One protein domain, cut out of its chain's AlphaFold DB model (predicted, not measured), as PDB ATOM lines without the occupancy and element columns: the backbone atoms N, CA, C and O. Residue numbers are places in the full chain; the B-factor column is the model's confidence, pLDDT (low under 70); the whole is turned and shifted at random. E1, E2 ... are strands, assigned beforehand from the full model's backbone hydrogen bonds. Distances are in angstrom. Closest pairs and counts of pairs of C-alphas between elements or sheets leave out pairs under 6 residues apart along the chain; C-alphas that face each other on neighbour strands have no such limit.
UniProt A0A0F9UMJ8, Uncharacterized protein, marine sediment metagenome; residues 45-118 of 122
ATOM      1  N   GLU A  45     -32.556 -37.887  34.574       92.56
ATOM      2  CA  GLU A  45     -31.089 -37.933  34.519       92.56
ATOM      3  C   GLU A  45     -30.495 -36.666  35.149       92.56
ATOM      4  O   GLU A  45     -30.833 -35.552  34.744       92.56
ATOM      5  N   THR A  46     -29.593 -36.827  36.122       91.25
ATOM      6  CA  THR A  46     -29.026 -35.706  36.898       91.25
ATOM      7  C   THR A  46     -28.129 -34.782  36.076       91.25
ATOM      8  O   THR A  46     -27.918 -33.636  36.464       91.25
ATOM      9  N   GLU A  47     -27.635 -35.248  34.924       88.38
ATOM     10  CA  GLU A  47     -26.885 -34.436  33.957       88.38
ATOM     11  C   GLU A  47     -27.771 -33.391  33.255       88.38
ATOM     12  O   GLU A  47     -27.279 -32.332  32.863       88.38
ATOM     13  N   TYR A  48     -29.073 -33.661  33.108       90.69
ATOM     14  CA  TYR A  48     -30.000 -32.803  32.360       90.69
ATOM     15  C   TYR A  48     -31.016 -32.078  33.241       90.69
ATOM     16  O   TYR A  48     -31.467 -30.992  32.881       90.69
ATOM     17  N   ASP A  49     -31.397 -32.676  34.368       91.50
ATOM     18  CA  ASP A  49     -32.429 -32.151  35.255       91.50
ATOM     19  C   ASP A  49     -32.022 -32.370  36.711       91.50
ATOM     20  O   ASP A  49     -31.807 -33.503  37.146       91.50
ATOM     21  N   LEU A  50     -31.921 -31.283  37.472       92.94
ATOM     22  CA  LEU A  50     -31.578 -31.320  38.889       92.94
ATOM     23  C   LEU A  50     -32.849 -31.194  39.736       92.94
ATOM     24  O   LEU A  50     -33.733 -30.398  39.409       92.94
ATOM     25  N   PRO A  51     -32.956 -31.939  40.848       92.88
ATOM     26  CA  PRO A  51     -34.115 -31.840  41.718       92.88
ATOM     27  C   PRO A  51     -34.219 -30.462  42.378       92.88
ATOM     28  O   PRO A  51     -33.226 -29.741  42.513       92.88
ATOM     29  N   PRO A  52     -35.415 -30.099  42.876       91.31
ATOM     30  CA  PRO A  52     -35.569 -28.916  43.704       91.31
ATOM     31  C   PRO A  52     -34.631 -28.973  44.914       91.31
ATOM     32  O   PRO A  52     -34.616 -29.966  45.647       91.31
ATOM     33  N   LYS A  53     -33.897 -27.882  45.147       93.00
ATOM     34  CA  LYS A  53     -33.057 -27.736  46.339       93.00
ATOM     35  C   LYS A  53     -33.892 -27.888  47.610       93.00
ATOM     36  O   LYS A  53     -35.034 -27.426  47.667       93.00
ATOM     37  N   GLY A  54     -33.314 -28.498  48.638       87.88
ATOM     38  CA  GLY A  54     -33.969 -28.584  49.943       87.88
ATOM     39  C   GLY A  54     -35.013 -29.696  50.072       87.88
ATOM     40  O   GLY A  54     -35.761 -29.697  51.047       87.88
ATOM     41  N   ARG A  55     -35.112 -30.618  49.104       89.19
ATOM     42  CA  ARG A  55     -36.094 -31.711  49.130       89.19
ATOM     43  C   ARG A  55     -35.440 -33.082  49.171       89.19
ATOM     44  O   ARG A  55     -34.476 -33.347  48.458       89.19
ATOM     45  N   GLU A  56     -36.041 -33.963  49.965       90.31
ATOM     46  CA  GLU A  56     -35.772 -35.393  49.911       90.31
ATOM     47  C   GLU A  56     -36.261 -35.981  48.587       90.31
ATOM     48  O   GLU A  56     -37.410 -35.789  48.176       90.31
ATOM     49  N   ILE A  57     -35.386 -36.743  47.947       92.06
ATOM     50  CA  ILE A  57     -35.655 -37.437  46.693       92.06
ATOM     51  C   ILE A  57     -35.113 -38.863  46.762       92.06
ATOM     52  O   ILE A  57     -34.297 -39.197  47.623       92.06
ATOM     53  N   ILE A  58     -35.550 -39.706  45.833       92.75
ATOM     54  CA  ILE A  58     -34.938 -41.016  45.628       92.75
ATOM     55  C   ILE A  58     -33.908 -40.874  44.517       92.75
ATOM     56  O   ILE A  58     -34.264 -40.539  43.387       92.75
ATOM     57  N   GLY A  59     -32.642 -41.120  44.843       93.25
ATOM     58  CA  GLY A  59     -31.560 -41.209  43.873       93.25
ATOM     59  C   GLY A  59     -31.275 -42.656  43.491       93.25
ATOM     60  O   GLY A  59     -31.527 -43.581  44.266       93.25
ATOM     61  N   PHE A  60     -30.722 -42.841  42.301       93.38
ATOM     62  CA  PHE A  60     -30.251 -44.125  41.799       93.38
ATOM     63  C   PHE A  60     -28.825 -44.010  41.270       93.38
ATOM     64  O   PHE A  60     -28.464 -43.015  40.631       93.38
ATOM     65  N   ARG A  61     -28.047 -45.072  41.488       91.06
ATOM     66  CA  ARG A  61     -26.737 -45.278  40.878       91.06
ATOM     67  C   ARG A  61     -26.411 -46.769  40.824       91.06
ATOM     68  O   ARG A  61     -26.662 -47.492  41.784       91.06
ATOM     69  N   THR A  62     -25.827 -47.228  39.720       89.94
ATOM     70  CA  THR A  62     -25.516 -48.651  39.508       89.94
ATOM     71  C   THR A  62     -24.542 -49.181  40.557       89.94
ATOM     72  O   THR A  62     -24.701 -50.284  41.061       89.94
ATOM     73  N   GLU A  63     -23.569 -48.368  40.947       87.50
ATOM     74  CA  GLU A  63     -22.556 -48.691  41.950       87.50
ATOM     75  C   GLU A  63     -23.129 -48.782  43.375       87.50
ATOM     76  O   GLU A  63     -22.448 -49.233  44.289       87.50
ATOM     77  N   TRP A  64     -24.382 -48.366  43.592       87.00
ATOM     78  CA  TRP A  64     -25.072 -48.555  44.871       87.00
ATOM     79  C   TRP A  64     -25.804 -49.893  44.967       87.00
ATOM     80  O   TRP A  64     -26.378 -50.174  46.025       87.00
ATOM     81  N   ILE A  65     -25.829 -50.680  43.885       86.38
ATOM     82  CA  ILE A  65     -26.441 -52.004  43.873       86.38
ATOM     83  C   ILE A  65     -25.591 -52.934  44.734       86.38
ATOM     84  O   ILE A  65     -24.426 -53.197  44.445       86.38
ATOM     85  N   LEU A  66     -26.215 -53.439  45.790       83.25
ATOM     86  CA  LEU A  66     -25.682 -54.491  46.643       83.25
ATOM     87  C   LEU A  66     -26.745 -55.580  46.687       83.25
ATOM     88  O   LEU A  66     -27.809 -55.339  47.251       83.25
ATOM     89  N   GLU A  67     -26.490 -56.733  46.071       84.00
ATOM     90  CA  GLU A  67     -27.511 -57.772  45.845       84.00
ATOM     91  C   GLU A  67     -28.249 -58.172  47.132       84.00
ATOM     92  O   GLU A  67     -29.471 -58.304  47.121       84.00
ATOM     93  N   ASP A  68     -27.528 -58.244  48.253       85.19
ATOM     94  CA  ASP A  68     -28.077 -58.674  49.540       85.19
ATOM     95  C   ASP A  68     -28.780 -57.561  50.344       85.19
ATOM     96  O   ASP A  68     -29.600 -57.855  51.211       85.19
ATOM     97  N   TYR A  69     -28.476 -56.280  50.086       77.69
ATOM     98  CA  TYR A  69     -28.882 -55.159  50.960       77.69
ATOM     99  C   TYR A  69     -29.595 -54.007  50.242       77.69
ATOM    100  O   TYR A  69     -30.478 -53.366  50.808       77.69
ATOM    101  N   ASN A  70     -29.214 -53.716  49.001       84.88
ATOM    102  CA  ASN A  70     -29.809 -52.675  48.172       84.88
ATOM    103  C   ASN A  70     -29.849 -53.127  46.704       84.88
ATOM    104  O   ASN A  70     -29.157 -52.549  45.860       84.88
ATOM    105  N   PRO A  71     -30.646 -54.157  46.370       88.00
ATOM    106  CA  PRO A  71     -30.658 -54.742  45.027       88.00
ATOM    107  C   PRO A  71     -31.126 -53.755  43.948       88.00
ATOM    108  O   PRO A  71     -30.826 -53.921  42.771       88.00
ATOM    109  N   ASN A  72     -31.838 -52.699  44.346       88.56
ATOM    110  CA  ASN A  72     -32.356 -51.684  43.434       88.56
ATOM    111  C   ASN A  72     -31.375 -50.526  43.194       88.56
ATOM    112  O   ASN A  72     -31.650 -49.675  42.351       88.56
ATOM    113  N   GLY A  73     -30.262 -50.450  43.936       88.50
ATOM    114  CA  GLY A  73     -29.286 -49.363  43.800       88.50
ATOM    115  C   GLY A  73     -29.861 -47.980  44.111       88.50
ATOM    116  O   GLY A  73     -29.385 -46.973  43.588       88.50
ATOM    117  N   THR A  74     -30.912 -47.918  44.930       91.69
ATOM    118  CA  THR A  74     -31.617 -46.674  45.266       91.69
ATOM    119  C   THR A  74     -31.270 -46.207  46.668       91.69
ATOM    120  O   THR A  74     -31.098 -47.032  47.563       91.69
ATOM    121  N   ARG A  75     -31.189 -44.893  46.878       90.00
ATOM    122  CA  ARG A  75     -30.937 -44.284  48.192       90.00
ATOM    123  C   ARG A  75     -31.781 -43.029  48.372       90.00
ATOM    124  O   ARG A  75     -32.233 -42.428  47.396       90.00
ATOM    125  N   LEU A  76     -31.976 -42.633  49.626       89.19
ATOM    126  CA  LEU A  76     -32.464 -41.296  49.937       89.19
ATOM    127  C   LEU A  76     -31.340 -40.299  49.650       89.19
ATOM    128  O   LEU A  76     -30.201 -40.485  50.085       89.19
ATOM    129  N   CYS A  77     -31.672 -39.258  48.902       91.12
ATOM    130  CA  CYS A  77     -30.731 -38.226  48.508       91.12
ATOM    131  C   CYS A  77     -31.316 -36.847  48.804       91.12
ATOM    132  O   CYS A  77     -32.534 -36.659  48.897       91.12
ATOM    133  N   PHE A  78     -30.420 -35.878  48.912       91.06
ATOM    134  CA  PHE A  78     -30.741 -34.477  49.085       91.06
ATOM    135  C   PHE A  78     -29.842 -33.655  48.165       91.06
ATOM    136  O   PHE A  78     -28.652 -33.937  48.037       91.06
ATOM    137  N   TYR A  79     -30.422 -32.658  47.505       91.50
ATOM    138  CA  TYR A  79     -29.677 -31.704  46.694       91.50
ATOM    139  C   TYR A  79     -29.762 -30.328  47.345       91.50
ATOM    140  O   TYR A  79     -30.857 -29.841  47.655       91.50
ATOM    141  N   GLY A  80     -28.606 -29.718  47.584       89.19
ATOM    142  CA  GLY A  80     -28.478 -28.448  48.288       89.19
ATOM    143  C   GLY A  80     -27.506 -27.495  47.607       89.19
ATOM    144  O   GLY A  80     -27.130 -27.670  46.449       89.19
ATOM    145  N   ASP A  81     -27.106 -26.457  48.336       88.06
ATOM    146  CA  ASP A  81     -26.150 -25.465  47.836       88.06
ATOM    147  C   ASP A  81     -24.723 -26.016  47.708       88.06
ATOM    148  O   ASP A  81     -23.968 -25.519  46.881       88.06
ATOM    149  N   PHE A  82     -24.407 -27.079  48.451       83.19
ATOM    150  CA  PHE A  82     -23.113 -27.774  48.457       83.19
ATOM    151  C   PHE A  82     -23.125 -29.062  47.614       83.19
ATOM    152  O   PHE A  82     -22.328 -29.970  47.823       83.19
ATOM    153  N   GLY A  83     -24.084 -29.187  46.691       87.94
ATOM    154  CA  GLY A  83     -24.210 -30.349  45.814       87.94
ATOM    155  C   GLY A  83     -25.068 -31.478  46.387       87.94
ATOM    156  O   GLY A  83     -26.127 -31.243  46.979       87.94
ATOM    157  N   TRP A  84     -24.658 -32.716  46.107       89.62
ATOM    158  CA  TRP A  84     -25.396 -33.921  46.465       89.62
ATOM    159  C   TRP A  84     -24.984 -34.430  47.837       89.62
ATOM    160  O   TRP A  84     -23.808 -34.640  48.122       89.62
ATOM    161  N   THR A  85     -25.988 -34.706  48.656       89.12
ATOM    162  CA  THR A  85     -25.838 -35.361  49.947       89.12
ATOM    163  C   THR A  85     -26.569 -36.695  49.908       89.12
ATOM    164  O   THR A  85     -27.746 -36.760  49.536       89.12
ATOM    165  N   THR A  86     -25.884 -37.774  50.282       87.50
ATOM    166  CA  THR A  86     -26.460 -39.127  50.295       87.50
ATOM    167  C   THR A  86     -26.118 -39.854  51.583       87.50
ATOM    168  O   THR A  86     -25.091 -39.585  52.200       87.50
ATOM    169  N   ALA A  87     -26.992 -40.769  52.002       80.94
ATOM    170  CA  ALA A  87     -26.717 -41.642  53.135       80.94
ATOM    171  C   ALA A  87     -26.161 -42.985  52.646       80.94
ATOM    172  O   ALA A  87     -26.750 -43.610  51.760       80.94
ATOM    173  N   ARG A  88     -25.069 -43.465  53.247       76.31
ATOM    174  CA  ARG A  88     -24.550 -44.823  53.030       76.31
ATOM    175  C   ARG A  88     -24.348 -45.560  54.343       76.31
ATOM    176  O   ARG A  88     -24.098 -44.955  55.378       76.31
ATOM    177  N   TRP A  89     -24.418 -46.879  54.282       74.81
ATOM    178  CA  TRP A  89     -24.076 -47.737  55.405       74.81
ATOM    179  C   TRP A  89     -22.558 -47.957  55.464       74.81
ATOM    180  O   TRP A  89     -21.931 -48.208  54.430       74.81
ATOM    181  N   CYS A  90     -21.960 -47.854  56.652       75.81
ATOM    182  CA  CYS A  90     -20.549 -48.136  56.902       75.81
ATOM    183  C   CYS A  90     -20.424 -49.379  57.789       75.81
ATOM    184  O   CYS A  90     -20.773 -49.339  58.966       75.81
ATOM    185  N   ASN A  91     -19.889 -50.467  57.226       76.50
ATOM    186  CA  ASN A  91     -19.725 -51.732  57.948       76.50
ATOM    187  C   ASN A  91     -18.722 -51.626  59.105       76.50
ATOM    188  O   ASN A  91     -18.953 -52.207  60.159       76.50
ATOM    189  N   ASP A  92     -17.637 -50.869  58.929       79.81
ATOM    190  CA  ASP A  92     -16.570 -50.762  59.935       79.81
ATOM    191  C   ASP A  92     -17.054 -50.124  61.242       79.81
ATOM    192  O   ASP A  92     -16.536 -50.430  62.315       79.81
ATOM    193  N   GLN A  93     -18.041 -49.229  61.151       84.31
ATOM    194  CA  GLN A  93     -18.608 -48.513  62.294       84.31
ATOM    195  C   GLN A  93     -20.055 -48.901  62.603       84.31
ATOM    196  O   GLN A  93     -20.679 -48.233  63.428       84.31
ATOM    197  N   ASP A  94     -20.596 -49.922  61.931       82.62
ATOM    198  CA  ASP A  94     -21.973 -50.407  62.100       82.62
ATOM    199  C   ASP A  94     -23.017 -49.264  62.136       82.62
ATOM    200  O   ASP A  94     -23.894 -49.198  63.000       82.62
ATOM    201  N   SER A  95     -22.861 -48.269  61.249       80.75
ATOM    202  CA  SER A  95     -23.634 -47.020  61.298       80.75
ATOM    203  C   SER A  95     -23.824 -46.344  59.937       80.75
ATOM    204  O   SER A  95     -23.121 -46.618  58.960       80.75
ATOM    205  N   TRP A  96     -24.810 -45.440  59.865       77.25
ATOM    206  CA  TRP A  96     -25.087 -44.623  58.682       77.25
ATOM    207  C   TRP A  96     -24.190 -43.386  58.630       77.25
ATOM    208  O   TRP A  96     -24.105 -42.623  59.589       77.25
ATOM    209  N   TYR A  97     -23.594 -43.160  57.464       79.56
ATOM    210  CA  TYR A  97     -22.784 -41.999  57.131       79.56
ATOM    211  C   TYR A  97     -23.520 -41.095  56.159       79.56
ATOM    212  O   TYR A  97     -24.238 -41.567  55.278       79.56
ATOM    213  N   THR A  98     -23.313 -39.793  56.324       79.69
ATOM    214  CA  THR A  98     -23.711 -38.794  55.335       79.69
ATOM    215  C   THR A  98     -22.486 -38.456  54.509       79.69
ATOM    216  O   THR A  98     -21.517 -37.941  55.060       79.69
ATOM    217  N   ASP A  99     -22.534 -38.737  53.213       76.81
ATOM    218  CA  ASP A  99     -21.488 -38.312  52.296       76.81
ATOM    219  C   ASP A  99     -21.957 -37.093  51.497       76.81
ATOM    220  O   ASP A  99     -23.119 -37.008  51.074       76.81
ATOM    221  N   ASN A 100     -21.032 -36.163  51.275       79.31
ATOM    222  CA  ASN A 100     -21.236 -34.965  50.478       79.31
ATOM    223  C   ASN A 100     -20.321 -35.011  49.250       79.31
ATOM    224  O   ASN A 100     -19.124 -35.268  49.371       79.31
ATOM    225  N   SER A 101     -20.877 -34.727  48.072       74.38
ATOM    226  CA  SER A 101     -20.134 -34.716  46.809       74.38
ATOM    227  C   SER A 101     -18.941 -33.754  46.779       74.38
ATOM    228  O   SER A 101     -18.041 -33.953  45.970       74.38
ATOM    229  N   GLU A 102     -18.922 -32.724  47.633       67.88
ATOM    230  CA  GLU A 102     -17.785 -31.796  47.747       67.88
ATOM    231  C   GLU A 102     -16.656 -32.303  48.661       67.88
ATOM    232  O   GLU A 102     -15.497 -31.946  48.449       67.88
ATOM    233  N   ASP A 103     -16.974 -33.148  49.646       60.94
ATOM    234  CA  ASP A 103     -16.014 -33.630  50.651       60.94
ATOM    235  C   ASP A 103     -15.343 -34.950  50.242       60.94
ATOM    236  O   ASP A 103     -14.230 -35.260  50.684       60.94
ATOM    237  N   ASP A 104     -15.985 -35.721  49.362       58.44
ATOM    238  CA  ASP A 104     -15.395 -36.934  48.815       58.44
ATOM    239  C   ASP A 104     -14.343 -36.602  47.755       58.44
ATOM    240  O   ASP A 104     -14.640 -36.154  46.645       58.44
ATOM    241  N   LYS A 105     -13.082 -36.914  48.067       48.50
ATOM    242  CA  LYS A 105     -11.946 -36.794  47.132       48.50
ATOM    243  C   LYS A 105     -12.120 -37.639  45.860       48.50
ATOM    244  O   LYS A 105     -11.485 -37.341  44.851       48.50
ATOM    245  N   ASP A 106     -13.024 -38.619  45.904       51.84
ATOM    246  CA  ASP A 106     -13.442 -39.482  44.796       51.84
ATOM    247  C   ASP A 106     -14.898 -39.222  44.347       51.84
ATOM    248  O   ASP A 106     -15.468 -40.080  43.674       51.84
ATOM    249  N   GLY A 107     -15.482 -38.054  44.689       52.94
ATOM    250  CA  GLY A 107     -16.906 -37.624  44.732       52.94
ATOM    251  C   GLY A 107     -17.862 -37.936  43.575       52.94
ATOM    252  O   GLY A 107     -19.007 -37.498  43.556       52.94
ATOM    253  N   LYS A 108     -17.451 -38.756  42.618       59.31
ATOM    254  CA  LYS A 108     -18.329 -39.478  41.703       59.31
ATOM    255  C   LYS A 108     -19.182 -40.515  42.421       59.31
ATOM    256  O   LYS A 108     -20.247 -40.837  41.901       59.31
ATOM    257  N   GLU A 109     -18.746 -41.047  43.570       66.88
ATOM    258  CA  GLU A 109     -19.460 -42.173  44.177       66.88
ATOM    259  C   GLU A 109     -20.787 -41.838  44.865       66.88
ATOM    260  O   GLU A 109     -21.682 -42.687  44.975       66.88
ATOM    261  N   THR A 110     -20.936 -40.568  45.219       75.06
ATOM    262  CA  THR A 110     -22.050 -39.997  45.975       75.06
ATOM    263  C   THR A 110     -23.067 -39.268  45.116       75.06
ATOM    264  O   THR A 110     -24.148 -38.936  45.594       75.06
ATOM    265  N   ILE A 111     -22.771 -39.053  43.834       87.44
ATOM    266  CA  ILE A 111     -23.670 -38.342  42.926       87.44
ATOM    267  C   ILE A 111     -24.601 -39.352  42.246       87.44
ATOM    268  O   ILE A 111     -24.118 -40.168  41.458       87.44
ATOM    269  N   PRO A 112     -25.925 -39.312  42.486       91.75
ATOM    270  CA  PRO A 112     -26.858 -40.157  41.752       91.75
ATOM    271  C   PRO A 112     -26.793 -39.859  40.249       91.75
ATOM    272  O   PRO A 112     -26.607 -38.716  39.834       91.75
ATOM    273  N   THR A 113     -26.994 -40.880  39.417       93.50
ATOM    274  CA  THR A 113     -27.129 -40.703  37.959       93.50
ATOM    275  C   THR A 113     -28.562 -40.364  37.569       93.50
ATOM    276  O   THR A 113     -28.795 -39.691  36.567       93.50
ATOM    277  N   HIS A 114     -29.527 -40.821  38.368       94.31
ATOM    278  CA  HIS A 114     -30.942 -40.548  38.162       94.31
ATOM    279  C   HIS A 114     -31.626 -40.197  39.476       94.31
ATOM    280  O   HIS A 114     -31.221 -40.659  40.543       94.31
ATOM    281  N   TRP A 115     -32.712 -39.438  39.390       94.38
ATOM    282  CA  TRP A 115     -33.558 -39.137  40.531       94.38
ATOM    283  C   TRP A 115     -35.044 -39.172  40.197       94.38
ATOM    284  O   TRP A 115     -35.446 -39.051  39.041       94.38
ATOM    285  N   LYS A 116     -35.868 -39.311  41.232       93.56
ATOM    286  CA  LYS A 116     -37.304 -39.026  41.178       93.56
ATOM    287  C   LYS A 116     -37.802 -38.517  42.531       93.56
ATOM    288  O   LYS A 116     -37.159 -38.785  43.555       93.56
ATOM    289  N   PRO A 117     -38.939 -37.810  42.584       91.19
ATOM    290  CA  PRO A 117     -39.551 -37.450  43.852       91.19
ATOM    291  C   PRO A 117     -39.869 -38.669  44.711       91.19
ATOM    292  O   PRO A 117     -40.230 -39.742  44.218       91.19
ATOM    293  N   LYS A 118     -39.737 -38.488  46.023       86.56
ATOM    294  CA  LYS A 118     -40.214 -39.462  46.999       86.56
ATOM    295  C   LYS A 118     -41.748 -39.555  46.895       86.56
ATOM    296  O   LYS A 118     -42.399 -38.506  46.916       86.56
TER     297      LYS A 118
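AT A GLANCE: This is residues 45 to 118 of the 122 residues of an uncharacterized protein of marine sediment metagenome (UniProt A0A0F9UMJ8). The domain is a single, strongly twisted sheet of five antiparallel strands, a wall whose strands turn by 107 degrees from edge to edge. The long link of residues 101 to 113 runs back over one face of it, from edge strand E4 to edge strand E5, and a second long loop, residues 61 to 73, lies at one end of the hairpin E1 and E2. The printed part has 74 residues, with no named helix and five named strands, E1 to E5 along the chain and E4, E3, E2, E1, E5 across the sheet. The class is all strand, though only 30 of the 74 residues are in named elements. The whole is compact and rounded, with a radius of gyration of the C-alphas of 11.9 A and spans of 33 by 25 by 20 A.

HOW THE PARTS SIT: E1, residues 56 to 60, and E2, residues 74 to 80, form a hairpin; N 59 and O 75 are 2.9 A apart, within hydrogen-bond range, and their directions stand at 128 degrees. E2 and E3, residues 83 to 90, form the next hairpin, at 143 degrees, with N 85 and O 78 at 2.8 A. E3 and E4, residues 95 to 100, form a third, at 158 degrees, with N 97 and O 88 at 2.8 A. E1 to E4 are a meander, each strand the antiparallel neighbour of the one before. E5, residues 114 to 117, is the antiparallel neighbour of E1, at 148 degrees; N 60 and O 114 are 2.8 A apart, and the C-alphas of Gly 59 and Trp 115, which face each other, are 4.4 A apart. E4 and E5 are the edge strands and are apart. E1 and E3 are only just apart, their closest C-alphas being 8.5 A from each other.

IN THESE COORDINATES: E1 begins at C-alpha 56, (-35.772, -35.393, 49.911), and is 13.1 A long. E2 measures 18.7 A. E3, the longest strand with 8 residues, measures 21.3 A and begins at C-alpha 83, (-24.210, -30.349, 45.814). E4 measures 16.4 A. E5 measures 10.8 A and ends at C-alpha 117, (-39.551, -37.450, 43.852).

THE WHOLE: The C-alphas farthest apart, those of Tyr 48 and Gln 93, are 35.7 A from each other. The printed part has no cut from residue 45 to 118. The links E1 to E2 and E4 to E5 are long, with 13 residues each; E2 to E3 and E3 to E4 are tight. The mean pLDDT of the printed part is 83.8, and residues 102 to 109 are under 70.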